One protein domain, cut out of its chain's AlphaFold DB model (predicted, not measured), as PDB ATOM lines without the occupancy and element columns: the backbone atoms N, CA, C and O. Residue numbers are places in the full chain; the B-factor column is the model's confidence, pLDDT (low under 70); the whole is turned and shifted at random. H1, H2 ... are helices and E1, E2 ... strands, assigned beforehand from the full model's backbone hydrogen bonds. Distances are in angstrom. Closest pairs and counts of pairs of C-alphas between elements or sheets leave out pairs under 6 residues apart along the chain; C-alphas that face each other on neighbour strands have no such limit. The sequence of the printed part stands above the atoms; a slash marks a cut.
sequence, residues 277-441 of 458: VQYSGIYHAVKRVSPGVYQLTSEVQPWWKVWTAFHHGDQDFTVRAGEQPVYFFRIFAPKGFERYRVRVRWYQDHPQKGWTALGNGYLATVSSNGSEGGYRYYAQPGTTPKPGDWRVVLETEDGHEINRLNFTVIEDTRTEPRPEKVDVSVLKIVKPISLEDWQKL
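AT A GLANCE: This is residues 277 to 441 of the 458 residues of the protein "DUF2914 domain-containing protein" of Corallococcus aberystwythensis (UniProt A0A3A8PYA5). Look first for a stack of sheets, layers face to face in turn: the strongly twisted sheet E4 E10 E9 E6 E7 covers part of one face of the smaller sheet E1 E5 E8, and the sheet E2 E3 E11 covers part of its other face. The short helix H2 packs on E11 at the far end of the stack, while residues 302 to 307, which run into H1, stick out to one side. The printed part has 165 residues, in the order E1 E2 E3 H1 E4 E5 E6 E7 E8 E9 E10 E11 H2, and is mostly strand; the large sheet is mixed, the two others antiparallel. It is compact, with a radius of gyration of the C-alphas of 16.1 A, and spans 46 by 43 by 28 A.

IN THESE COORDINATES: Begin in the large sheet: find C-alpha 340 at (13.008, -5.334, -8.824), from which E6, residues 340 to 350, runs 31.7 A. Beside it are E7, 354 to 366, 30.4 A, which bends by 65 degrees at residue 359, and E9, 388 to 396, 26.5 A; then come E10, 401 to 411, 29.2 A, and E4, 316 to 319. Next find E1, 277 to 283, from C-alpha 277 at (2.618, 4.683, -8.124), with E5, 326 to 332, and E8, 375 to 379. The third sheet has E2, 285 to 290, E3, 293 to 299, and E11, 420 to 425. H1 is residues 306 to 310; H2, 435 to 440, ends at C-alpha 440 at (-1.799, 13.920, 17.408).

HOW THE PARTS SIT: In the large sheet, look at the hairpin E6 and E7, where N 344 and O 362 are 2.8 A apart, within hydrogen-bond range. Antiparallel E9 and E6 have N 347 and O 391 at 2.7 A; the hairpin E9 and E10 has N 392 and O 405 at 2.9 A; parallel E4 and E10 have N 317 and O 408 at 2.8 A. This sheet and E1 E5 E8 are face to face, 8.8 A centre to centre where they face, their strands at 31 degrees. There N 281 and O 328 of E1 and E5 are 2.9 A apart, N 329 and O 377 of E5 and E8 3.0 A. Beyond, E2 E3 E11 faces E1 E5 E8 at 10.5 A, strands at 38 degrees; N 287 and O 295 of the hairpin E2 and E3 are 2.9 A apart, N 296 and O 423 of E3 and E11 2.8 A. H2 is on this sheet at a height of 7.1 A, over none of its strands; its closest C-alphas with E11 are those of Leu 435 and Asp 423, 5.3 A apart. H1 is not on any of the sheets. In H2 every O i to N i+4 pair is within hydrogen-bond range; in H1 0 of 1, but 2 of 2 O i to N i+3 pairs.

THE WHOLE: The C-alphas farthest apart, those of Gln 352 and Lys 440, are 51.0 A apart. The printed part has no cut, and no link is long. Mean pLDDT of the printed part is 87.1; look for values under 70 at residues 308 to 310, 336 and 368 to 373.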
ATOM      1  N   VAL A 277       2.249   3.638  -9.080       86.50
ATOM      2  CA  VAL A 277       2.618   4.683  -8.124       86.50
ATOM      3  C   VAL A 277       1.357   5.138  -7.400       86.50
ATOM      4  O   VAL A 277       0.456   5.719  -7.990       86.50
ATOM      5  N   GLN A 278       1.299   4.855  -6.101       86.19
ATOM      6  CA  GLN A 278       0.195   5.247  -5.227       86.19
ATOM      7  C   GLN A 278       0.283   6.723  -4.828       86.19
ATOM      8  O   GLN A 278      -0.726   7.348  -4.512       86.19
ATOM      9  N   TYR A 279       1.504   7.257  -4.767       89.56
ATOM     10  CA  TYR A 279       1.769   8.645  -4.414       89.56
ATOM     11  C   TYR A 279       3.137   9.077  -4.930       89.56
ATOM     12  O   TYR A 279       4.096   8.311  -4.846       89.56
ATOM     13  N   SER A 280       3.259  10.316  -5.389       93.00
ATOM     14  CA  SER A 280       4.542  10.902  -5.771       93.00
ATOM     15  C   SER A 280       4.500  12.420  -5.711       93.00
ATOM     16  O   SER A 280       3.446  12.989  -5.973       93.00
ATOM     17  N   GLY A 281       5.634  13.064  -5.440       94.44
ATOM     18  CA  GLY A 281       5.754  14.523  -5.436       94.44
ATOM     19  C   GLY A 281       7.203  15.004  -5.482       94.44
ATOM     20  O   GLY A 281       8.132  14.220  -5.261       94.44
ATOM     21  N   ILE A 282       7.381  16.294  -5.774       95.81
ATOM     22  CA  ILE A 282       8.669  16.997  -5.697       95.81
ATOM     23  C   ILE A 282       8.742  17.754  -4.371       95.81
ATOM     24  O   ILE A 282       7.782  18.409  -3.978       95.81
ATOM     25  N   TYR A 283       9.872  17.646  -3.679       96.31
ATOM     26  CA  TYR A 283      10.083  18.221  -2.353       96.31
ATOM     27  C   TYR A 283      11.451  18.890  -2.255       96.31
ATOM     28  O   TYR A 283      12.397  18.479  -2.926       96.31
ATOM     29  N   HIS A 284      11.578  19.857  -1.352       95.38
ATOM     30  CA  HIS A 284      12.859  20.456  -0.974       95.38
ATOM     31  C   HIS A 284      13.701  19.510  -0.117       95.38
ATOM     32  O   HIS A 284      14.921  19.442  -0.254       95.38
ATOM     33  N   ALA A 285      13.055  18.725   0.749       95.25
ATOM     34  CA  ALA A 285      13.744  17.738   1.567       95.25
ATOM     35  C   ALA A 285      12.878  16.510   1.846       95.25
ATOM     36  O   ALA A 285      11.682  16.610   2.123       95.25
ATOM     37  N   VAL A 286      13.521  15.342   1.844       96.00
ATOM     38  CA  VAL A 286      12.932  14.082   2.303       96.00
ATOM     39  C   VAL A 286      13.827  13.504   3.387       96.00
ATOM     40  O   VAL A 286      14.972  13.139   3.130       96.00
ATOM     41  N   LYS A 287      13.310  13.410   4.614       95.06
ATOM     42  CA  LYS A 287      14.039  12.863   5.765       95.06
ATOM     43  C   LYS A 287      13.374  11.579   6.234       95.06
ATOM     44  O   LYS A 287      12.196  11.567   6.581       95.06
ATOM     45  N   ARG A 288      14.132  10.484   6.275       92.31
ATOM     46  CA  ARG A 288      13.673   9.233   6.886       92.31
ATOM     47  C   ARG A 288      13.843   9.337   8.401       92.31
ATOM     48  O   ARG A 288      14.970   9.322   8.882       92.31
ATOM     49  N   VAL A 289      12.735   9.439   9.131       91.25
ATOM     50  CA  VAL A 289      12.746   9.653  10.593       91.25
ATOM     51  C   VAL A 289      12.801   8.327  11.348       91.25
ATOM     52  O   VAL A 289      13.478   8.202  12.362       91.25
ATOM     53  N   SER A 290      12.107   7.308  10.843       87.50
ATOM     54  CA  SER A 290      12.110   5.954  11.401       87.50
ATOM     55  C   SER A 290      11.818   4.928  10.292       87.50
ATOM     56  O   SER A 290      11.579   5.305   9.136       87.50
ATOM     57  N   PRO A 291      11.893   3.609  10.556       83.94
ATOM     58  CA  PRO A 291      11.554   2.601   9.555       83.94
ATOM     59  C   PRO A 291      10.141   2.804   8.982       83.94
ATOM     60  O   PRO A 291       9.143   2.652   9.675       83.94
ATOM     61  N   GLY A 292      10.060   3.150   7.693       81.00
ATOM     62  CA  GLY A 292       8.786   3.349   6.995       81.00
ATOM     63  C   GLY A 292       8.120   4.715   7.196       81.00
ATOM     64  O   GLY A 292       7.036   4.905   6.648       81.00
ATOM     65  N   VAL A 293       8.756   5.652   7.912       89.62
ATOM     66  CA  VAL A 293       8.252   7.021   8.123       89.62
ATOM     67  C   VAL A 293       9.189   8.043   7.488       89.62
ATOM     68  O   VAL A 293      10.384   8.086   7.795       89.62
ATOM     69  N   TYR A 294       8.629   8.879   6.615       93.88
ATOM     70  CA  TYR A 294       9.350   9.920   5.887       93.88
ATOM     71  C   TYR A 294       8.682  11.274   6.112       93.88
ATOM     72  O   TYR A 294       7.477  11.394   5.919       93.88
ATOM     73  N   GLN A 295       9.464  12.279   6.487       96.31
ATOM     74  CA  GLN A 295       9.059  13.681   6.449       96.31
ATOM     75  C   GLN A 295       9.361  14.248   5.067       96.31
ATOM     76  O   GLN A 295      10.469  14.072   4.555       96.31
ATOM     77  N   LEU A 296       8.371  14.908   4.484       96.38
ATOM     78  CA  LEU A 296       8.390  15.502   3.158       96.38
ATOM     79  C   LEU A 296       8.209  17.010   3.340       96.38
ATOM     80  O   LEU A 296       7.195  17.443   3.881       96.38
ATOM     81  N   THR A 297       9.213  17.793   2.955       95.94
ATOM     82  CA  THR A 297       9.220  19.255   3.121       95.94
ATOM     83  C   THR A 297       8.989  19.919   1.770       95.94
ATOM     84  O   THR A 297       9.770  19.691   0.846       95.94
ATOM     85  N   SER A 298       7.926  20.708   1.658       93.50
ATOM     86  CA  SER A 298       7.558  21.493   0.470       93.50
ATOM     87  C   SER A 298       7.320  22.958   0.843       93.50
ATOM     88  O   SER A 298       7.179  23.274   2.025       93.50
ATOM     89  N   GLU A 299       7.211  23.856  -0.130       91.38
ATOM     90  CA  GLU A 299       6.777  25.231   0.134       91.38
ATOM     91  C   GLU A 299       5.258  25.315   0.367       91.38
ATOM     92  O   GLU A 299       4.455  24.550  -0.178       91.38
ATOM     93  N   VAL A 300       4.833  26.254   1.217       86.12
ATOM     94  CA  VAL A 300       3.410  26.564   1.395       86.12
ATOM     95  C   VAL A 300       2.889  27.209   0.115       86.12
ATOM     96  O   VAL A 300       3.296  28.305  -0.266       86.12
ATOM     97  N   GLN A 301       1.944  26.534  -0.534       80.50
ATOM     98  CA  GLN A 301       1.322  27.035  -1.754       80.50
ATOM     99  C   GLN A 301       0.262  28.107  -1.433       80.50
ATOM    100  O   GLN A 301      -0.500  27.949  -0.473       80.50
ATOM    101  N   PRO A 302       0.163  29.189  -2.230       80.38
ATOM    102  CA  PRO A 302      -0.862  30.208  -2.034       80.38
ATOM    103  C   PRO A 302      -2.281  29.643  -2.177       80.38
ATOM    104  O   PRO A 302      -2.567  28.900  -3.113       80.38
ATOM    105  N   TRP A 303      -3.200  30.063  -1.304       77.62
ATOM    106  CA  TRP A 303      -4.584  29.560  -1.263       77.62
ATOM    107  C   TRP A 303      -5.364  29.748  -2.577       77.62
ATOM    108  O   TRP A 303      -6.289  28.990  -2.862       77.62
ATOM    109  N   TRP A 304      -4.994  30.747  -3.386       78.69
ATOM    110  CA  TRP A 304      -5.631  31.040  -4.671       78.69
ATOM    111  C   TRP A 304      -5.219  30.069  -5.787       78.69
ATOM    112  O   TRP A 304      -5.928  29.970  -6.790       78.69
ATOM    113  N   LYS A 305      -4.127  29.306  -5.622       79.25
ATOM    114  CA  LYS A 305      -3.720  28.245  -6.556       79.25
ATOM    115  C   LYS A 305      -4.543  26.977  -6.328       79.25
ATOM    116  O   LYS A 305      -4.014  25.907  -6.069       79.25
ATOM    117  N   VAL A 306      -5.865  27.058  -6.439       77.19
ATOM    118  CA  VAL A 306      -6.757  25.911  -6.170       77.19
ATOM    119  C   VAL A 306      -6.458  24.685  -7.045       77.19
ATOM    120  O   VAL A 306      -6.730  23.561  -6.636       77.19
ATOM    121  N   TRP A 307      -5.837  24.866  -8.216       72.44
ATOM    122  CA  TRP A 307      -5.399  23.758  -9.071       72.44
ATOM    123  C   TRP A 307      -4.247  22.940  -8.468       72.44
ATOM    124  O   TRP A 307      -4.161  21.744  -8.739       72.44
ATOM    125  N   THR A 308      -3.407  23.517  -7.595       69.38
ATOM    126  CA  THR A 308      -2.346  22.761  -6.904       69.38
ATOM    127  C   THR A 308      -2.909  21.803  -5.856       69.38
ATOM    128  O   THR A 308      -2.193  20.908  -5.417       69.38
ATOM    129  N   ALA A 309      -4.196  21.907  -5.494       62.84
ATOM    130  CA  ALA A 309      -4.855  20.960  -4.589       62.84
ATOM    131  C   ALA A 309      -4.906  19.524  -5.149       62.84
ATOM    132  O   ALA A 309      -4.964  18.562  -4.377       62.84
ATOM    133  N   PHE A 310      -4.859  19.375  -6.478       66.31
ATOM    134  CA  PHE A 310      -4.816  18.080  -7.169       66.31
ATOM    135  C   PHE A 310      -3.389  17.578  -7.420       66.31
ATOM    136  O   PHE A 310      -3.203  16.477  -7.935       66.31
ATOM    137  N   HIS A 311      -2.381  18.365  -7.039       73.00
ATOM    138  CA  HIS A 311      -0.973  18.036  -7.189       73.00
ATOM    139  C   HIS A 311      -0.321  17.772  -5.829       73.00
ATOM    140  O   HIS A 311      -0.881  18.024  -4.760       73.00
ATOM    141  N   HIS A 312       0.846  17.143  -5.864       82.62
ATOM    142  CA  HIS A 312       1.537  16.652  -4.681       82.62
ATOM    143  C   HIS A 312       2.971  17.173  -4.696       82.62
ATOM    144  O   HIS A 312       3.703  16.931  -5.656       82.62
ATOM    145  N   GLY A 313       3.358  17.875  -3.631       85.69
ATOM    146  CA  GLY A 313       4.637  18.581  -3.570       85.69
ATOM    147  C   GLY A 313       4.640  19.882  -4.381       85.69
ATOM    148  O   GLY A 313       3.581  20.419  -4.714       85.69
ATOM    149  N   ASP A 314       5.836  20.376  -4.687       86.81
ATOM    150  CA  ASP A 314       6.044  21.655  -5.363       86.81
ATOM    151  C   ASP A 314       5.995  21.514  -6.886       86.81
ATOM    152  O   ASP A 314       6.734  20.733  -7.486       86.81
ATOM    153  N   GLN A 315       5.114  22.290  -7.522       89.19
ATOM    154  CA  GLN A 315       5.107  22.451  -8.980       89.19
ATOM    155  C   GLN A 315       6.040  23.568  -9.425       89.19
ATOM    156  O   GLN A 315       6.747  23.409 -10.411       89.19
ATOM    157  N   ASP A 316       6.054  24.660  -8.666       90.88
ATOM    158  CA  ASP A 316       6.978  25.772  -8.828       90.88
ATOM    159  C   ASP A 316       8.084  25.587  -7.784       90.88
ATOM    160  O   ASP A 316       7.981  26.070  -6.658       90.88
ATOM    161  N   PHE A 317       9.100  24.800  -8.123       93.25
ATOM    162  CA  PHE A 317      10.205  24.498  -7.221       93.25
ATOM    163  C   PHE A 317      11.177  25.676  -7.185       93.25
ATOM    164  O   PHE A 317      11.887  25.923  -8.166       93.25
ATOM    165  N   THR A 318      11.233  26.404  -6.068       93.31
ATOM    166  CA  THR A 318      12.165  27.527  -5.951       93.31
ATOM    167  C   THR A 318      13.545  27.042  -5.497       93.31
ATOM    168  O   THR A 318      13.701  26.429  -4.446       93.31
ATOM    169  N   VAL A 319      14.576  27.251  -6.314       93.94
ATOM    170  CA  VAL A 319      15.918  26.710  -6.069       93.94
ATOM    171  C   VAL A 319      16.849  27.781  -5.505       93.94
ATOM    172  O   VAL A 319      16.998  28.856  -6.085       93.94
ATOM    173  N   ARG A 320      17.506  27.477  -4.378       92.69
ATOM    174  CA  ARG A 320      18.656  28.227  -3.839       92.69
ATOM    175  C   ARG A 320      19.978  27.570  -4.238       92.69
ATOM    176  O   ARG A 320      20.031  26.406  -4.631       92.69
ATOM    177  N   ALA A 321      21.078  28.311  -4.106       87.19
ATOM    178  CA  ALA A 321      22.412  27.802  -4.415       87.19
ATOM    179  C   ALA A 321      22.716  26.488  -3.662       87.19
ATOM    180  O   ALA A 321      22.635  26.427  -2.436       87.19
ATOM    181  N   GLY A 322      23.072  25.435  -4.408       86.44
ATOM    182  CA  GLY A 322      23.385  24.103  -3.869       86.44
ATOM    183  C   GLY A 322      22.173  23.214  -3.564       86.44
ATOM    184  O   GLY A 322      22.350  22.037  -3.254       86.44
ATOM    185  N   GLU A 323      20.952  23.731  -3.692       91.31
ATOM    186  CA  GLU A 323      19.724  22.975  -3.472       91.31
ATOM    187  C   GLU A 323      19.381  22.082  -4.672       91.31
ATOM    188  O   GLU A 323      19.741  22.370  -5.818       91.31
ATOM    189  N   GLN A 324      18.691  20.971  -4.409       93.62
ATOM    190  CA  GLN A 324      18.224  20.047  -5.437       93.62
ATOM    191  C   GLN A 324      16.810  19.560  -5.116       93.62
ATOM    192  O   GLN A 324      16.527  19.266  -3.952       93.62
ATOM    193  N   PRO A 325      15.945  19.396  -6.129       95.06
ATOM    194  CA  PRO A 325      14.632  18.813  -5.945       95.06
ATOM    195  C   PRO A 325      14.776  17.343  -5.567       95.06
ATOM    196  O   PRO A 325      15.617  16.611  -6.098       95.06
ATOM    197  N   VAL A 326      13.912  16.901  -4.665       95.94
ATOM    198  CA  VAL A 326      13.813  15.513  -4.237       95.94
ATOM    199  C   VAL A 326      12.507  14.938  -4.763       95.94
ATOM    200  O   VAL A 326      11.427  15.308  -4.312       95.94
ATOM    201  N   TYR A 327      12.598  14.005  -5.706       95.88
ATOM    202  CA  TYR A 327      11.444  13.229  -6.145       95.88
ATOM    203  C   TYR A 327      11.190  12.115  -5.139       95.88
ATOM    204  O   TYR A 327      11.995  11.192  -5.028       95.88
ATOM    205  N   PHE A 328      10.082  12.199  -4.411       95.31
ATOM    206  CA  PHE A 328       9.597  11.130  -3.546       95.31
ATOM    207  C   PHE A 328       8.486  10.370  -4.252       95.31
ATOM    208  O   PHE A 328       7.579  10.976  -4.821       95.31
ATOM    209  N   PHE A 329       8.508   9.045  -4.151       92.69
ATOM    210  CA  PHE A 329       7.419   8.214  -4.638       92.69
ATOM    211  C   PHE A 329       7.164   7.010  -3.741       92.69
ATOM    212  O   PHE A 329       8.024   6.517  -3.006       92.69
ATOM    213  N   ARG A 330       5.933   6.527  -3.845       90.12
ATOM    214  CA  ARG A 330       5.404   5.349  -3.189       90.12
ATOM    215  C   ARG A 330       4.819   4.448  -4.261       90.12
ATOM    216  O   ARG A 330       3.817   4.792  -4.883       90.12
ATOM    217  N   ILE A 331       5.459   3.312  -4.479       86.69
ATOM    218  CA  ILE A 331       5.085   2.352  -5.514       86.69
ATOM    219  C   ILE A 331       4.490   1.106  -4.867       86.69
ATOM    220  O   ILE A 331       5.059   0.536  -3.935       86.69
ATOM    221  N   PHE A 332       3.314   0.703  -5.331       81.50
ATOM    222  CA  PHE A 332       2.715  -0.561  -4.948       81.50
ATOM    223  C   PHE A 332       3.551  -1.718  -5.506       81.50
ATOM    224  O   PHE A 332       3.982  -1.692  -6.659       81.50
ATOM    225  N   ALA A 333       3.780  -2.729  -4.675       74.75
ATOM    226  CA  ALA A 333       4.388  -3.987  -5.069       74.75
ATOM    227  C   ALA A 333       3.562  -5.114  -4.427       74.75
ATOM    228  O   ALA A 333       3.373  -5.056  -3.207       74.75
ATOM    229  N   PRO A 334       3.078  -6.100  -5.206       72.75
ATOM    230  CA  PRO A 334       2.329  -7.242  -4.683       72.75
ATOM    231  C   PRO A 334       3.055  -7.976  -3.551       72.75
ATOM    232  O   PRO A 334       4.283  -7.930  -3.439       72.75
ATOM    233  N   LYS A 335       2.319  -8.719  -2.723       72.62
ATOM    234  CA  LYS A 335       2.946  -9.592  -1.714       72.62
ATOM    235  C   LYS A 335       3.862 -10.627  -2.381       72.62
ATOM    236  O   LYS A 335       3.498 -11.240  -3.374       72.62
ATOM    237  N   GLY A 336       5.052 -10.837  -1.816       69.31
ATOM    238  CA  GLY A 336       6.015 -11.824  -2.328       69.31
ATOM    239  C   GLY A 336       6.779 -11.389  -3.583       69.31
ATOM    240  O   GLY A 336       7.596 -12.156  -4.082       69.31
ATOM    241  N   PHE A 337       6.568 -10.158  -4.057       73.12
ATOM    242  CA  PHE A 337       7.294  -9.619  -5.201       73.12
ATOM    243  C   PHE A 337       8.793  -9.507  -4.899       73.12
ATOM    244  O   PHE A 337       9.193  -8.912  -3.886       73.12
ATOM    245  N   GLU A 338       9.617 -10.081  -5.774       76.06
ATOM    246  CA  GLU A 338      11.066 -10.052  -5.648       76.06
ATOM    247  C   GLU A 338      11.606  -8.623  -5.741       76.06
ATOM    248  O   GLU A 338      10.925  -7.681  -6.152       76.06
ATOM    249  N   ARG A 339      12.872  -8.451  -5.348       75.31
ATOM    250  CA  ARG A 339      13.561  -7.178  -5.540       75.31
ATOM    251  C   ARG A 339      13.635  -6.885  -7.034       75.31
ATOM    252  O   ARG A 339      14.354  -7.566  -7.758       75.31
ATOM    253  N   TYR A 340      12.936  -5.848  -7.465       76.31
ATOM    254  CA  TYR A 340      13.008  -5.334  -8.824       76.31
ATOM    255  C   TYR A 340      13.554  -3.917  -8.788       76.31
ATOM    256  O   TYR A 340      13.563  -3.260  -7.744       76.31
ATOM    257  N   ARG A 341      14.056  -3.442  -9.920       85.31
ATOM    258  CA  ARG A 341      14.615  -2.100 -10.005       85.31
ATOM    259  C   ARG A 341      13.716  -1.239 -10.868       85.31
ATOM    260  O   ARG A 341      13.179  -1.678 -11.879       85.31
ATOM    261  N   VAL A 342      13.550  -0.003 -10.434       89.00
ATOM    262  CA  VAL A 342      12.924   1.057 -11.220       89.00
ATOM    263  C   VAL A 342      13.960   2.131 -11.454       89.00
ATOM    264  O   VAL A 342      14.817   2.379 -10.601       89.00
ATOM    265  N   ARG A 343      13.907   2.759 -12.622       92.19
ATOM    266  CA  ARG A 343      14.822   3.829 -12.989       92.19
ATOM    267  C   ARG A 343      14.106   5.165 -12.852       92.19
ATOM    268  O   ARG A 343      13.024   5.354 -13.393       92.19
ATOM    269  N   VAL A 344      14.724   6.093 -12.132       94.94
ATOM    270  CA  VAL A 344      14.307   7.494 -12.053       94.94
ATOM    271  C   VAL A 344      15.165   8.287 -13.027       94.94
ATOM    272  O   VAL A 344      16.371   8.430 -12.808       94.94
ATOM    273  N   ARG A 345      14.567   8.805 -14.097       94.62
ATOM    274  CA  ARG A 345      15.235   9.693 -15.054       94.62
ATOM    275  C   ARG A 345      14.726  11.115 -14.912       94.62
ATOM    276  O   ARG A 345      13.524  11.348 -14.828       94.62
ATOM    277  N   TRP A 346      15.655  12.056 -14.946       95.44
ATOM    278  CA  TRP A 346      15.366  13.483 -14.947       95.44
ATOM    279  C   TRP A 346      15.519  14.022 -16.360       95.44
ATOM    280  O   TRP A 346      16.422  13.610 -17.085       95.44
ATOM    281  N   TYR A 347      14.649  14.941 -16.741       95.19
ATOM    282  CA  TYR A 347      14.669  15.629 -18.018       95.19
ATOM    283  C   TYR A 347      14.531  17.125 -17.775       95.19
ATOM    284  O   TYR A 347      13.746  17.547 -16.926       95.19
ATOM    285  N   GLN A 348      15.264  17.903 -18.560       94.69
ATOM    286  CA  GLN A 348      15.109  19.348 -18.648       94.69
ATOM    287  C   GLN A 348      14.614  19.698 -20.049       94.69
ATOM    288  O   GLN A 348      15.116  19.142 -21.032       94.69
ATOM    289  N   ASP A 349      13.654  20.611 -20.153       94.44
ATOM    290  CA  ASP A 349      13.246  21.136 -21.450       94.44
ATOM    291  C   ASP A 349      14.300  22.120 -21.973       94.44
ATOM    292  O   ASP A 349      14.529  23.194 -21.410       94.44
ATOM    293  N   HIS A 350      15.016  21.718 -23.022       88.81
ATOM    294  CA  HIS A 350      16.062  22.530 -23.623       88.81
ATOM    295  C   HIS A 350      15.488  23.335 -24.802       88.81
ATOM    296  O   HIS A 350      14.993  22.716 -25.747       88.81
ATOM    297  N   PRO A 351      15.682  24.669 -24.872       85.25
ATOM    298  CA  PRO A 351      15.052  25.531 -25.885       85.25
ATOM    299  C   PRO A 351      15.241  25.099 -27.349       85.25
ATOM    300  O   PRO A 351      14.417  25.398 -28.202       85.25
ATOM    301  N   GLN A 352      16.344  24.410 -27.654       87.50
ATOM    302  CA  GLN A 352      16.691  23.973 -29.017       87.50
ATOM    303  C   GLN A 352      16.518  22.467 -29.260       87.50
ATOM    304  O   GLN A 352      16.500  22.036 -30.406       87.50
ATOM    305  N   LYS A 353      16.476  21.650 -28.199       86.50
ATOM    306  CA  LYS A 353      16.527  20.176 -28.302       86.50
ATOM    307  C   LYS A 353      15.261  19.501 -27.771       86.50
ATOM    308  O   LYS A 353      15.100  18.300 -27.963       86.50
ATOM    309  N   GLY A 354      14.384  20.259 -27.114       91.44
ATOM    310  CA  GLY A 354      13.288  19.722 -26.321       91.44
ATOM    311  C   GLY A 354      13.795  18.981 -25.083       91.44
ATOM    312  O   GLY A 354      14.930  19.174 -24.627       91.44
ATOM    313  N   TRP A 355      12.957  18.090 -24.559       93.31
ATOM    314  CA  TRP A 355      13.241  17.269 -23.383       93.31
ATOM    315  C   TRP A 355      14.559  16.495 -23.507       93.31
ATOM    316  O   TRP A 355      14.669  15.527 -24.258       93.31
ATOM    317  N   THR A 356      15.556  16.897 -22.719       93.50
ATOM    318  CA  THR A 356      16.897  16.305 -22.702       93.50
ATOM    319  C   THR A 356      17.136  15.591 -21.375       93.50
ATOM    320  O   THR A 356      16.957  16.182 -20.312       93.50
ATOM    321  N   ALA A 357      17.536  14.318 -21.432       92.62
ATOM    322  CA  ALA A 357      17.781  13.505 -20.243       92.62
ATOM    323  C   ALA A 357      19.049  13.940 -19.487       92.62
ATOM    324  O   ALA A 357      20.093  14.201 -20.090       92.62
ATOM    325  N   LEU A 358      18.970  13.943 -18.157       91.00
ATOM    326  CA  LEU A 358      20.095  14.151 -17.254       91.00
ATOM    327  C   LEU A 358      20.734  12.798 -16.903       91.00
ATOM    328  O   LEU A 358      20.268  12.067 -16.026       91.00
ATOM    329  N   GLY A 359      21.815  12.458 -17.607       85.56
ATOM    330  CA  GLY A 359      22.566  11.221 -17.383       85.56
ATOM    331  C   GLY A 359      21.738   9.945 -17.594       85.56
ATOM    332  O   GLY A 359      20.759   9.922 -18.337       85.56
ATOM    333  N   ASN A 360      22.146   8.863 -16.926       80.81
ATOM    334  CA  ASN A 360      21.544   7.531 -17.090       80.81
ATOM    335  C   ASN A 360      20.391   7.240 -16.109       80.81
ATOM    336  O   ASN A 360      19.820   6.152 -16.146       80.81
ATOM    337  N   GLY A 361      20.045   8.196 -15.239       83.69
ATOM    338  CA  GLY A 361      19.061   8.015 -14.172       83.69
ATOM    339  C   GLY A 361      19.552   7.171 -12.987       83.69
ATOM    340  O   GLY A 361      20.618   6.555 -13.018       83.69
ATOM    341  N   TYR A 362      18.750   7.149 -11.925       87.88
ATOM    342  CA  TYR A 362      19.025   6.432 -10.678       87.88
ATOM    343  C   TYR A 362      18.222   5.144 -10.613       87.88
ATOM    344  O   TYR A 362      17.018   5.154 -10.848       87.88
ATOM    345  N   LEU A 363      18.870   4.036 -10.260       88.31
ATOM    346  CA  LEU A 363      18.202   2.748 -10.109       88.31
ATOM    347  C   LEU A 363      17.838   2.517  -8.645       88.31
ATOM    348  O   LEU A 363      18.710   2.282  -7.809       88.31
ATOM    349  N   ALA A 364      16.544   2.563  -8.355       85.69
ATOM    350  CA  ALA A 364      15.992   2.272  -7.046       85.69
ATOM    351  C   ALA A 364      15.614   0.791  -6.969       85.69
ATOM    352  O   ALA A 364      14.818   0.308  -7.773       85.69
ATOM    353  N   THR A 365      16.167   0.071  -5.995       84.69
ATOM    354  CA  THR A 365      15.742  -1.303  -5.707       84.69
ATOM    355  C   THR A 365      14.473  -1.262  -4.873       84.69
ATOM    356  O   THR A 365      14.496  -0.875  -3.708       84.69
ATOM    357  N   VAL A 366      13.373  -1.685  -5.477       79.75
ATOM    358  CA  VAL A 366      12.061  -1.786  -4.856       79.75
ATOM    359  C   VAL A 366      11.849  -3.213  -4.375       79.75
ATOM    360  O   VAL A 366      12.232  -4.175  -5.035       79.75
ATOM    361  N   SER A 367      11.232  -3.365  -3.209       72.31
ATOM    362  CA  SER A 367      10.867  -4.671  -2.665       72.31
ATOM    363  C   SER A 367       9.466  -4.639  -2.080       72.31
ATOM    364  O   SER A 367       9.086  -3.642  -1.460       72.31
ATOM    365  N   SER A 368       8.748  -5.758  -2.174       69.44
ATOM    366  CA  SER A 368       7.560  -5.979  -1.350       69.44
ATOM    367  C   SER A 368       7.937  -5.855   0.130       69.44
ATOM    368  O   SER A 368       8.795  -6.582   0.626       69.44
ATOM    369  N   ASN A 369       7.299  -4.931   0.849       61.38
ATOM    370  CA  ASN A 369       7.398  -4.836   2.309       61.38
ATOM    371  C   ASN A 369       6.189  -5.483   3.010       61.38
ATOM    372  O   ASN A 369       5.999  -5.272   4.205       61.38
ATOM    373  N   GLY A 370       5.353  -6.230   2.271       53.66
ATOM    374  CA  GLY A 370       4.150  -6.882   2.796       53.66
ATOM    375  C   GLY A 370       3.050  -5.921   3.261       53.66
ATOM    376  O   GLY A 370       2.042  -6.374   3.796       53.66
ATOM    377  N   SER A 371       3.224  -4.608   3.071       56.06
ATOM    378  CA  SER A 371       2.227  -3.597   3.413       56.06
ATOM    379  C   SER A 371       1.515  -3.113   2.153       56.06
ATOM    380  O   SER A 371       2.165  -2.760   1.171       56.06
ATOM    381  N   GLU A 372       0.182  -3.009   2.205       59.28
ATOM    382  CA  GLU A 372      -0.649  -2.390   1.148       59.28
ATOM    383  C   GLU A 372      -0.180  -0.976   0.789       59.28
ATOM    384  O   GLU A 372      -0.477  -0.432  -0.274       59.28
ATOM    385  N   GLY A 373       0.598  -0.376   1.687       62.75
ATOM    386  CA  GLY A 373       1.143   0.937   1.521       62.75
ATOM    387  C   GLY A 373       2.404   1.065   0.687       62.75
ATOM    388  O   GLY A 373       3.043   2.108   0.771       62.75
ATOM    389  N   GLY A 374       2.802   0.050  -0.069       76.50
ATOM    390  CA  GLY A 374       3.859   0.186  -1.063       76.50
ATOM    391  C   GLY A 374       5.255   0.503  -0.510       76.50
ATOM    392  O   GLY A 374       5.493   0.764   0.680       76.50
ATOM    393  N   TYR A 375       6.225   0.459  -1.413       85.25
ATOM    394  CA  TYR A 375       7.612   0.804  -1.158       85.25
ATOM    395  C   TYR A 375       7.827   2.304  -1.357       85.25
ATOM    396  O   TYR A 375       7.356   2.875  -2.336       85.25
ATOM    397  N   ARG A 376       8.544   2.944  -0.430       89.19
ATOM    398  CA  ARG A 376       8.845   4.382  -0.462       89.19
ATOM    399  C   ARG A 376      10.302   4.577  -0.832       89.19
ATOM    400  O   ARG A 376      11.168   3.973  -0.198       89.19
ATOM    401  N   TYR A 377      10.554   5.445  -1.796       91.12
ATOM    402  CA  TYR A 377      11.896   5.809  -2.215       91.12
ATOM    403  C   TYR A 377      11.944   7.290  -2.573       91.12
ATOM    404  O   TYR A 377      10.912   7.920  -2.812       91.12
ATOM    405  N   TYR A 378      13.149   7.844  -2.597       93.56
ATOM    406  CA  TYR A 378      13.372   9.187  -3.095       93.56
ATOM    407  C   TYR A 378      14.678   9.266  -3.875       93.56
ATOM    408  O   TYR A 378      15.629   8.542  -3.588       93.56
ATOM    409  N   ALA A 379      14.712  10.142  -4.870       94.44
ATOM    410  CA  ALA A 379      15.886  10.389  -5.688       94.44
ATOM    411  C   ALA A 379      16.072  11.890  -5.908       94.44
ATOM    412  O   ALA A 379      15.111  12.657  -5.896       94.44
ATOM    413  N   GLN A 380      17.316  12.289  -6.131       93.88
ATOM    414  CA  GLN A 380      17.713  13.641  -6.519       93.88
ATOM    415  C   GLN A 380      18.366  13.578  -7.902       93.88
ATOM    416  O   GLN A 380      18.870  12.516  -8.262       93.88
ATOM    417  N   PRO A 381      18.393  14.669  -8.682       91.75
ATOM    418  CA  PRO A 381      19.095  14.710  -9.966       91.75
ATOM    419  C   PRO A 381      20.625  14.633  -9.832       91.75
ATOM    420  O   PRO A 381      21.302  14.391 -10.828       91.75
ATOM    421  N   GLY A 382      21.180  14.851  -8.631       89.06
ATOM    422  CA  GLY A 382      22.623  14.819  -8.364       89.06
ATOM    423  C   GLY A 382      23.368  16.079  -8.799       89.06
ATOM    424  O   GLY A 382      24.591  16.138  -8.709       89.06
ATOM    425  N   THR A 383      22.644  17.093  -9.261       87.25
ATOM    426  CA  THR A 383      23.176  18.395  -9.651       87.25
ATOM    427  C   THR A 383      22.156  19.482  -9.335       87.25
ATOM    428  O   THR A 383      20.957  19.205  -9.254       87.25
ATOM    429  N   THR A 384      22.616  20.716  -9.141       88.25
ATOM    430  CA  THR A 384      21.724  21.866  -8.956       88.25
ATOM    431  C   THR A 384      20.959  22.117 -10.257       88.25
ATOM    432  O   THR A 384      21.591  22.288 -11.306       88.25
ATOM    433  N   PRO A 385      19.615  22.115 -10.235       91.31
ATOM    434  CA  PRO A 385      18.841  22.326 -11.444       91.31
ATOM    435  C   PRO A 385      18.970  23.776 -11.910       91.31
ATOM    436  O   PRO A 385      18.986  24.716 -11.116       91.31
ATOM    437  N   LYS A 386      19.028  23.960 -13.225       91.88
ATOM    438  CA  LYS A 386      18.890  25.279 -13.843       91.88
ATOM    439  C   LYS A 386      17.409  25.681 -13.881       91.88
ATOM    440  O   LYS A 386      16.571  24.789 -14.033       91.88
ATOM    441  N   PRO A 387      17.087  26.984 -13.824       94.06
ATOM    442  CA  PRO A 387      15.722  27.456 -14.035       94.06
ATOM    443  C   PRO A 387      15.128  26.976 -15.367       94.06
ATOM    444  O   PRO A 387      15.855  26.812 -16.352       94.06
ATOM    445  N   GLY A 388      13.815  26.750 -15.390       94.50
ATOM    446  CA  GLY A 388      13.069  26.264 -16.556       94.50
ATOM    447  C   GLY A 388      12.202  25.047 -16.246       94.50
ATOM    448  O   GLY A 388      12.013  24.695 -15.083       94.50
ATOM    449  N   ASP A 389      11.684  24.396 -17.285       95.88
ATOM    450  CA  ASP A 389      10.790  23.250 -17.129       95.88
ATOM    451  C   ASP A 389      11.553  21.936 -16.983       95.88
ATOM    452  O   ASP A 389      12.495  21.621 -17.717       95.88
ATOM    453  N   TRP A 390      11.110  21.151 -16.012       95.56
ATOM    454  CA  TRP A 390      11.687  19.878 -15.638       95.56
ATOM    455  C   TRP A 390      10.625  18.794 -15.594       95.56
ATOM    456  O   TRP A 390       9.431  19.007 -15.372       95.56
ATOM    457  N   ARG A 391      11.095  17.571 -15.800       94.31
ATOM    458  CA  ARG A 391      10.278  16.376 -15.708       94.31
ATOM    459  C   ARG A 391      11.079  15.258 -15.081       94.31
ATOM    460  O   ARG A 391      12.219  15.011 -15.462       94.31
ATOM    461  N   VAL A 392      10.454  14.531 -14.171       94.38
ATOM    462  CA  VAL A 392      10.974  13.265 -13.660       94.38
ATOM    463  C   VAL A 392      10.083  12.130 -14.145       94.38
ATOM    464  O   VAL A 392       8.855  12.239 -14.135       94.38
ATOM    465  N   VAL A 393      10.709  11.059 -14.622       93.44
ATOM    466  CA  VAL A 393      10.047   9.846 -15.102       93.44
ATOM    467  C   VAL A 393      10.549   8.667 -14.283       93.44
ATOM    468  O   VAL A 393      11.755   8.430 -14.194       93.44
ATOM    469  N   LEU A 394       9.617   7.935 -13.688       92.19
ATOM    470  CA  LEU A 394       9.833   6.625 -13.101       92.19
ATOM    471  C   LEU A 394       9.464   5.570 -14.142       92.19
ATOM    472  O   LEU A 394       8.320   5.522 -14.588       92.19
ATOM    473  N   GLU A 395      10.412   4.720 -14.505       89.44
ATOM    474  CA  GLU A 395      10.236   3.673 -15.515       89.44
ATOM    475  C   GLU A 395      10.740   2.313 -15.007       89.44
ATOM    476  O   GLU A 395      11.530   2.228 -14.061       89.44
ATOM    477  N   THR A 396      10.289   1.232 -15.640       86.06
ATOM    478  CA  THR A 396      10.870  -0.107 -15.465       86.06
ATOM    479  C   THR A 396      12.301  -0.150 -16.015       86.06
ATOM    480  O   THR A 396      12.727   0.734 -16.761       86.06
ATOM    481  N   GLU A 397      13.072  -1.195 -15.689       83.50
ATOM    482  CA  GLU A 397      14.404  -1.373 -16.297       83.50
ATOM    483  C   GLU A 397      14.346  -1.450 -17.830       83.50
ATOM    484  O   GLU A 397      15.246  -0.908 -18.481       83.50
ATOM    485  N   ASP A 398      13.259  -2.025 -18.357       80.44
ATOM    486  CA  ASP A 398      12.940  -2.187 -19.781       80.44
ATOM    487  C   ASP A 398      12.476  -0.876 -20.460       80.44
ATOM    488  O   ASP A 398      12.306  -0.840 -21.677       80.44
ATOM    489  N   GLY A 399      12.307   0.218 -19.704       82.50
ATOM    490  CA  GLY A 399      11.984   1.548 -20.239       82.50
ATOM    491  C   GLY A 399      10.491   1.870 -20.344       82.50
ATOM    492  O   GLY A 399      10.134   2.891 -20.931       82.50
ATOM    493  N   HIS A 400       9.607   1.047 -19.770       84.81
ATOM    494  CA  HIS A 400       8.178   1.362 -19.694       84.81
ATOM    495  C   HIS A 400       7.907   2.369 -18.584       84.81
ATOM    496  O   HIS A 400       8.271   2.150 -17.428       84.81
ATOM    497  N   GLU A 401       7.229   3.458 -18.922       87.69
ATOM    498  CA  GLU A 401       6.848   4.491 -17.963       87.69
ATOM    499  C   GLU A 401       5.821   3.980 -16.942       87.69
ATOM    500  O   GLU A 401       4.805   3.392 -17.306       87.69
ATOM    501  N   ILE A 402       6.091   4.246 -15.663       87.06
ATOM    502  CA  ILE A 402       5.222   3.944 -14.516       87.06
ATOM    503  C   ILE A 402       4.637   5.243 -13.947       87.06
ATOM    504  O   ILE A 402       3.449   5.319 -13.642       87.06
ATOM    505  N   ASN A 403       5.480   6.265 -13.763       89.88
ATOM    506  CA  ASN A 403       5.077   7.572 -13.246       89.88
ATOM    507  C   ASN A 403       5.803   8.722 -13.958       89.88
ATOM    508  O   ASN A 403       6.983   8.606 -14.279       89.88
ATOM    509  N   ARG A 404       5.125   9.854 -14.151       90.75
ATOM    510  CA  ARG A 404       5.707  11.093 -14.674       90.75
ATOM    511  C   ARG A 404       5.209  12.285 -13.873       90.75
ATOM    512  O   ARG A 404       4.001  12.466 -13.741       90.75
ATOM    513  N   LEU A 405       6.131  13.139 -13.431       91.56
ATOM    514  CA  LEU A 405       5.817  14.455 -12.873       91.56
ATOM    515  C   LEU A 405       6.526  15.549 -13.666       91.56
ATOM    516  O   LEU A 405       7.703  15.415 -13.993       91.56
ATOM    517  N   ASN A 406       5.800  16.632 -13.937       93.00
ATOM    518  CA  ASN A 406       6.335  17.870 -14.497       93.00
ATOM    519  C   ASN A 406       6.354  18.935 -13.399       93.00
ATOM    520  O   ASN A 406       5.413  18.997 -12.605       93.00
ATOM    521  N   PHE A 407       7.398  19.752 -13.376       94.06
ATOM    522  CA  PHE A 407       7.555  20.875 -12.458       94.06
ATOM    523  C   PHE A 407       8.464  21.928 -13.096       94.06
ATOM    524  O   PHE A 407       9.271  21.609 -13.967       94.06
ATOM    525  N   THR A 408       8.351  23.170 -12.659       95.06
ATOM    526  CA  THR A 408       9.152  24.291 -13.139       95.06
ATOM    527  C   THR A 408      10.094  24.724 -12.025       95.06
ATOM    528  O   THR A 408       9.697  24.887 -10.874       95.06
ATOM    529  N   VAL A 409      11.367  24.893 -12.363       95.31
ATOM    530  CA  VAL A 409      12.403  25.376 -11.453       95.31
ATOM    531  C   VAL A 409      12.521  26.884 -11.606       95.31
ATOM    532  O   VAL A 409      12.738  27.386 -12.711       95.31
ATOM    533  N   ILE A 410      12.411  27.597 -10.490       94.62
ATOM    534  CA  ILE A 410      12.472  29.058 -10.422       94.62
ATOM    535  C   ILE A 410      13.634  29.438  -9.514       94.62
ATOM    536  O   ILE A 410      13.782  28.884  -8.432       94.62
ATOM    537  N   GLU A 411      14.478  30.372  -9.937       93.50
ATOM    538  CA  GLU A 411      15.559  30.857  -9.079       93.50
ATOM    539  C   GLU A 411      14.992  31.641  -7.887       93.50
ATOM    540  O   GLU A 411      14.193  32.562  -8.063       93.50
ATOM    541  N   ASP A 412      15.401  31.271  -6.672       91.25
ATOM    542  CA  ASP A 412      15.030  31.975  -5.446       91.25
ATOM    543  C   ASP A 412      16.190  32.830  -4.941       91.25
ATOM    544  O   ASP A 412      17.125  32.331  -4.312       91.25
ATOM    545  N   THR A 413      16.105  34.138  -5.174       88.81
ATOM    546  CA  THR A 413      17.078  35.113  -4.666       88.81
ATOM    547  C   THR A 413      16.723  35.646  -3.275       88.81
ATOM    548  O   THR A 413      17.440  36.500  -2.752       88.81
ATOM    549  N   ARG A 414      15.612  35.200  -2.668       87.06
ATOM    550  CA  ARG A 414      15.200  35.649  -1.331       87.06
ATOM    551  C   ARG A 414      16.163  35.103  -0.277       87.06
ATOM    552  O   ARG A 414      16.521  33.928  -0.285       87.06
ATOM    553  N   THR A 415      16.529  35.946   0.683       82.94
ATOM    554  CA  THR A 415      17.374  35.566   1.829       82.94
ATOM    555  C   THR A 415      16.569  35.159   3.061       82.94
ATOM    556  O   THR A 415      17.117  34.574   3.992       82.94
ATOM    557  N   GLU A 416      15.275  35.472   3.090       88.81
ATOM    558  CA  GLU A 416      14.385  35.138   4.202       88.81
ATOM    559  C   GLU A 416      14.035  33.636   4.257       88.81
ATOM    560  O   GLU A 416      14.109  32.934   3.239       88.81
ATOM    561  N   PRO A 417      13.670  33.100   5.437       86.44
ATOM    562  CA  PRO A 417      13.179  31.731   5.554       86.44
ATOM    563  C   PRO A 417      11.932  31.510   4.693       86.44
ATOM    564  O   PRO A 417      11.034  32.353   4.662       86.44
ATOM    565  N   ARG A 418      11.865  30.368   4.001       86.19
ATOM    566  CA  ARG A 418      10.679  30.010   3.218       86.19
ATOM    567  C   ARG A 418       9.557  29.564   4.156       86.19
ATOM    568  O   ARG A 418       9.838  28.917   5.165       86.19
ATOM    569  N   PRO A 419       8.290  29.863   3.837       89.19
ATOM    570  CA  PRO A 419       7.180  29.222   4.518       89.19
ATOM    571  C   PRO A 419       7.157  27.746   4.104       89.19
ATOM    572  O   PRO A 419       6.754  27.402   2.994       89.19
ATOM    573  N   GLU A 420       7.636  26.877   4.988       91.25
ATOM    574  CA  GLU A 420       7.705  25.437   4.757       91.25
ATOM    575  C   GLU A 420       6.446  24.729   5.264       91.25
ATOM    576  O   GLU A 420       5.890  25.048   6.316       91.25
ATOM    577  N   LYS A 421       6.026  23.713   4.516       92.25
ATOM    578  CA  LYS A 421       5.013  22.742   4.900       92.25
ATOM    579  C   LYS A 421       5.682  21.381   5.045       92.25
ATOM    580  O   LYS A 421       6.351  20.916   4.124       92.25
ATOM    581  N   VAL A 422       5.465  20.727   6.184       94.31
ATOM    582  CA  VAL A 422       5.972  19.374   6.437       94.31
ATOM    583  C   VAL A 422       4.812  18.391   6.500       94.31
ATOM    584  O   VAL A 422       3.978  18.446   7.405       94.31
ATOM    585  N   ASP A 423       4.804  17.457   5.555       94.62
ATOM    586  CA  ASP A 423       3.911  16.305   5.549       94.62
ATOM    587  C   ASP A 423       4.686  15.031   5.934       94.62
ATOM    588  O   ASP A 423       5.899  14.921   5.749       94.62
ATOM    589  N   VAL A 424       3.991  14.031   6.467       93.38
ATOM    590  CA  VAL A 424       4.557  12.762   6.928       93.38
ATOM    591  C   VAL A 424       3.933  11.611   6.145       93.38
ATOM    592  O   VAL A 424       2.730  11.355   6.216       93.38
ATOM    593  N   SER A 425       4.764  10.876   5.406       91.62
ATOM    594  CA  SER A 425       4.380   9.616   4.771       91.62
ATOM    595  C   SER A 425       4.611   8.455   5.733       91.62
ATOM    596  O   SER A 425       5.741   8.207   6.158       91.62
ATOM    597  N   VAL A 426       3.542   7.721   6.046       88.88
ATOM    598  CA  VAL A 426       3.553   6.550   6.938       88.88
ATOM    599  C   VAL A 426       3.161   5.272   6.197       88.88
ATOM    600  O   VAL A 426       2.661   5.311   5.072       88.88
ATOM    601  N   LEU A 427       3.361   4.116   6.842       80.62
ATOM    602  CA  LEU A 427       3.082   2.798   6.260       80.62
ATOM    603  C   LEU A 427       1.634   2.645   5.767       80.62
ATOM    604  O   LEU A 427       1.405   2.392   4.588       80.62
ATOM    605  N   LYS A 428       0.649   2.847   6.644       80.81
ATOM    606  CA  LYS A 428      -0.754   2.486   6.372       80.81
ATOM    607  C   LYS A 428      -1.564   3.532   5.599       80.81
ATOM    608  O   LYS A 428      -2.612   3.199   5.070       80.81
ATOM    609  N   ILE A 429      -1.089   4.775   5.504       85.38
ATOM    610  CA  ILE A 429      -1.838   5.881   4.883       85.38
ATOM    611  C   ILE A 429      -1.140   6.278   3.587       85.38
ATOM    612  O   ILE A 429       0.034   6.643   3.632       85.38
ATOM    613  N   VAL A 430      -1.824   6.154   2.442       84.94
ATOM    614  CA  VAL A 430      -1.263   6.444   1.106       84.94
ATOM    615  C   VAL A 430      -0.869   7.904   0.961       84.94
ATOM    616  O   VAL A 430       0.295   8.197   0.680       84.94
ATOM    617  N   LYS A 431      -1.827   8.802   1.201       88.31
ATOM    618  CA  LYS A 431      -1.603  10.242   1.172       88.31
ATOM    619  C   LYS A 431      -0.839  10.664   2.437       88.31
ATOM    620  O   LYS A 431      -1.265  10.291   3.530       88.31
ATOM    621  N   PRO A 432       0.268  11.416   2.321       89.56
ATOM    622  CA  PRO A 432       0.929  12.006   3.475       89.56
ATOM    623  C   PRO A 432      -0.042  12.861   4.294       89.56
ATOM    624  O   PRO A 432      -0.913  13.531   3.735       89.56
ATOM    625  N   ILE A 433       0.110  12.810   5.612       92.06
ATOM    626  CA  ILE A 433      -0.667  13.608   6.569       92.06
ATOM    627  C   ILE A 433       0.187  14.761   7.083       92.06
ATOM    628  O   ILE A 433       1.410  14.667   7.039       92.06
ATOM    629  N   SER A 434      -0.423  15.835   7.578       92.56
ATOM    630  CA  SER A 434       0.356  16.941   8.142       92.56
ATOM    631  C   SER A 434       1.194  16.466   9.339       92.56
ATOM    632  O   SER A 434       0.835  15.501  10.026       92.56
ATOM    633  N   LEU A 435       2.318  17.138   9.608       91.19
ATOM    634  CA  LEU A 435       3.136  16.845  10.789       91.19
ATOM    635  C   LEU A 435       2.327  16.944  12.092       91.19
ATOM    636  O   LEU A 435       2.486  16.097  12.971       91.19
ATOM    637  N   GLU A 436       1.435  17.928  12.194       90.31
ATOM    638  CA  GLU A 436       0.565  18.127  13.356       90.31
ATOM    639  C   GLU A 436      -0.403  16.958  13.557       90.31
ATOM    640  O   GLU A 436      -0.548  16.448  14.669       90.31
ATOM    641  N   ASP A 437      -1.048  16.492  12.485       91.06
ATOM    642  CA  ASP A 437      -1.982  15.367  12.560       91.06
ATOM    643  C   ASP A 437      -1.255  14.066  12.894       91.06
ATOM    644  O   ASP A 437      -1.747  13.259  13.681       91.06
ATOM    645  N   TRP A 438      -0.047  13.875  12.358       89.56
ATOM    646  CA  TRP A 438       0.779  12.727  12.716       89.56
ATOM    647  C   TRP A 438       1.178  12.738  14.192       89.56
ATOM    648  O   TRP A 438       1.120  11.693  14.836       89.56
ATOM    649  N   GLN A 439       1.543  13.899  14.745       90.12
ATOM    650  CA  GLN A 439       1.866  14.047  16.167       90.12
ATOM    651  C   GLN A 439       0.656  13.760  17.062       90.12
ATOM    652  O   GLN A 439       0.800  13.053  18.056       90.12
ATOM    653  N   LYS A 440      -0.546  14.226  16.687       89.25
ATOM    654  CA  LYS A 440      -1.799  13.920  17.408       89.25
ATOM    655  C   LYS A 440      -2.132  12.425  17.418       89.25
ATOM    656  O   LYS A 440      -2.783  11.953  18.344       89.25
ATOM    657  N   LEU A 441      -1.709  11.687  16.391       86.12
ATOM    658  CA  LEU A 441      -1.906  10.239  16.286       86.12
ATOM    659  C   LEU A 441      -0.876   9.424  17.085       86.12
ATOM    660  O   LEU A 441      -1.058   8.213  17.229       86.12
TER     661      LEU A 441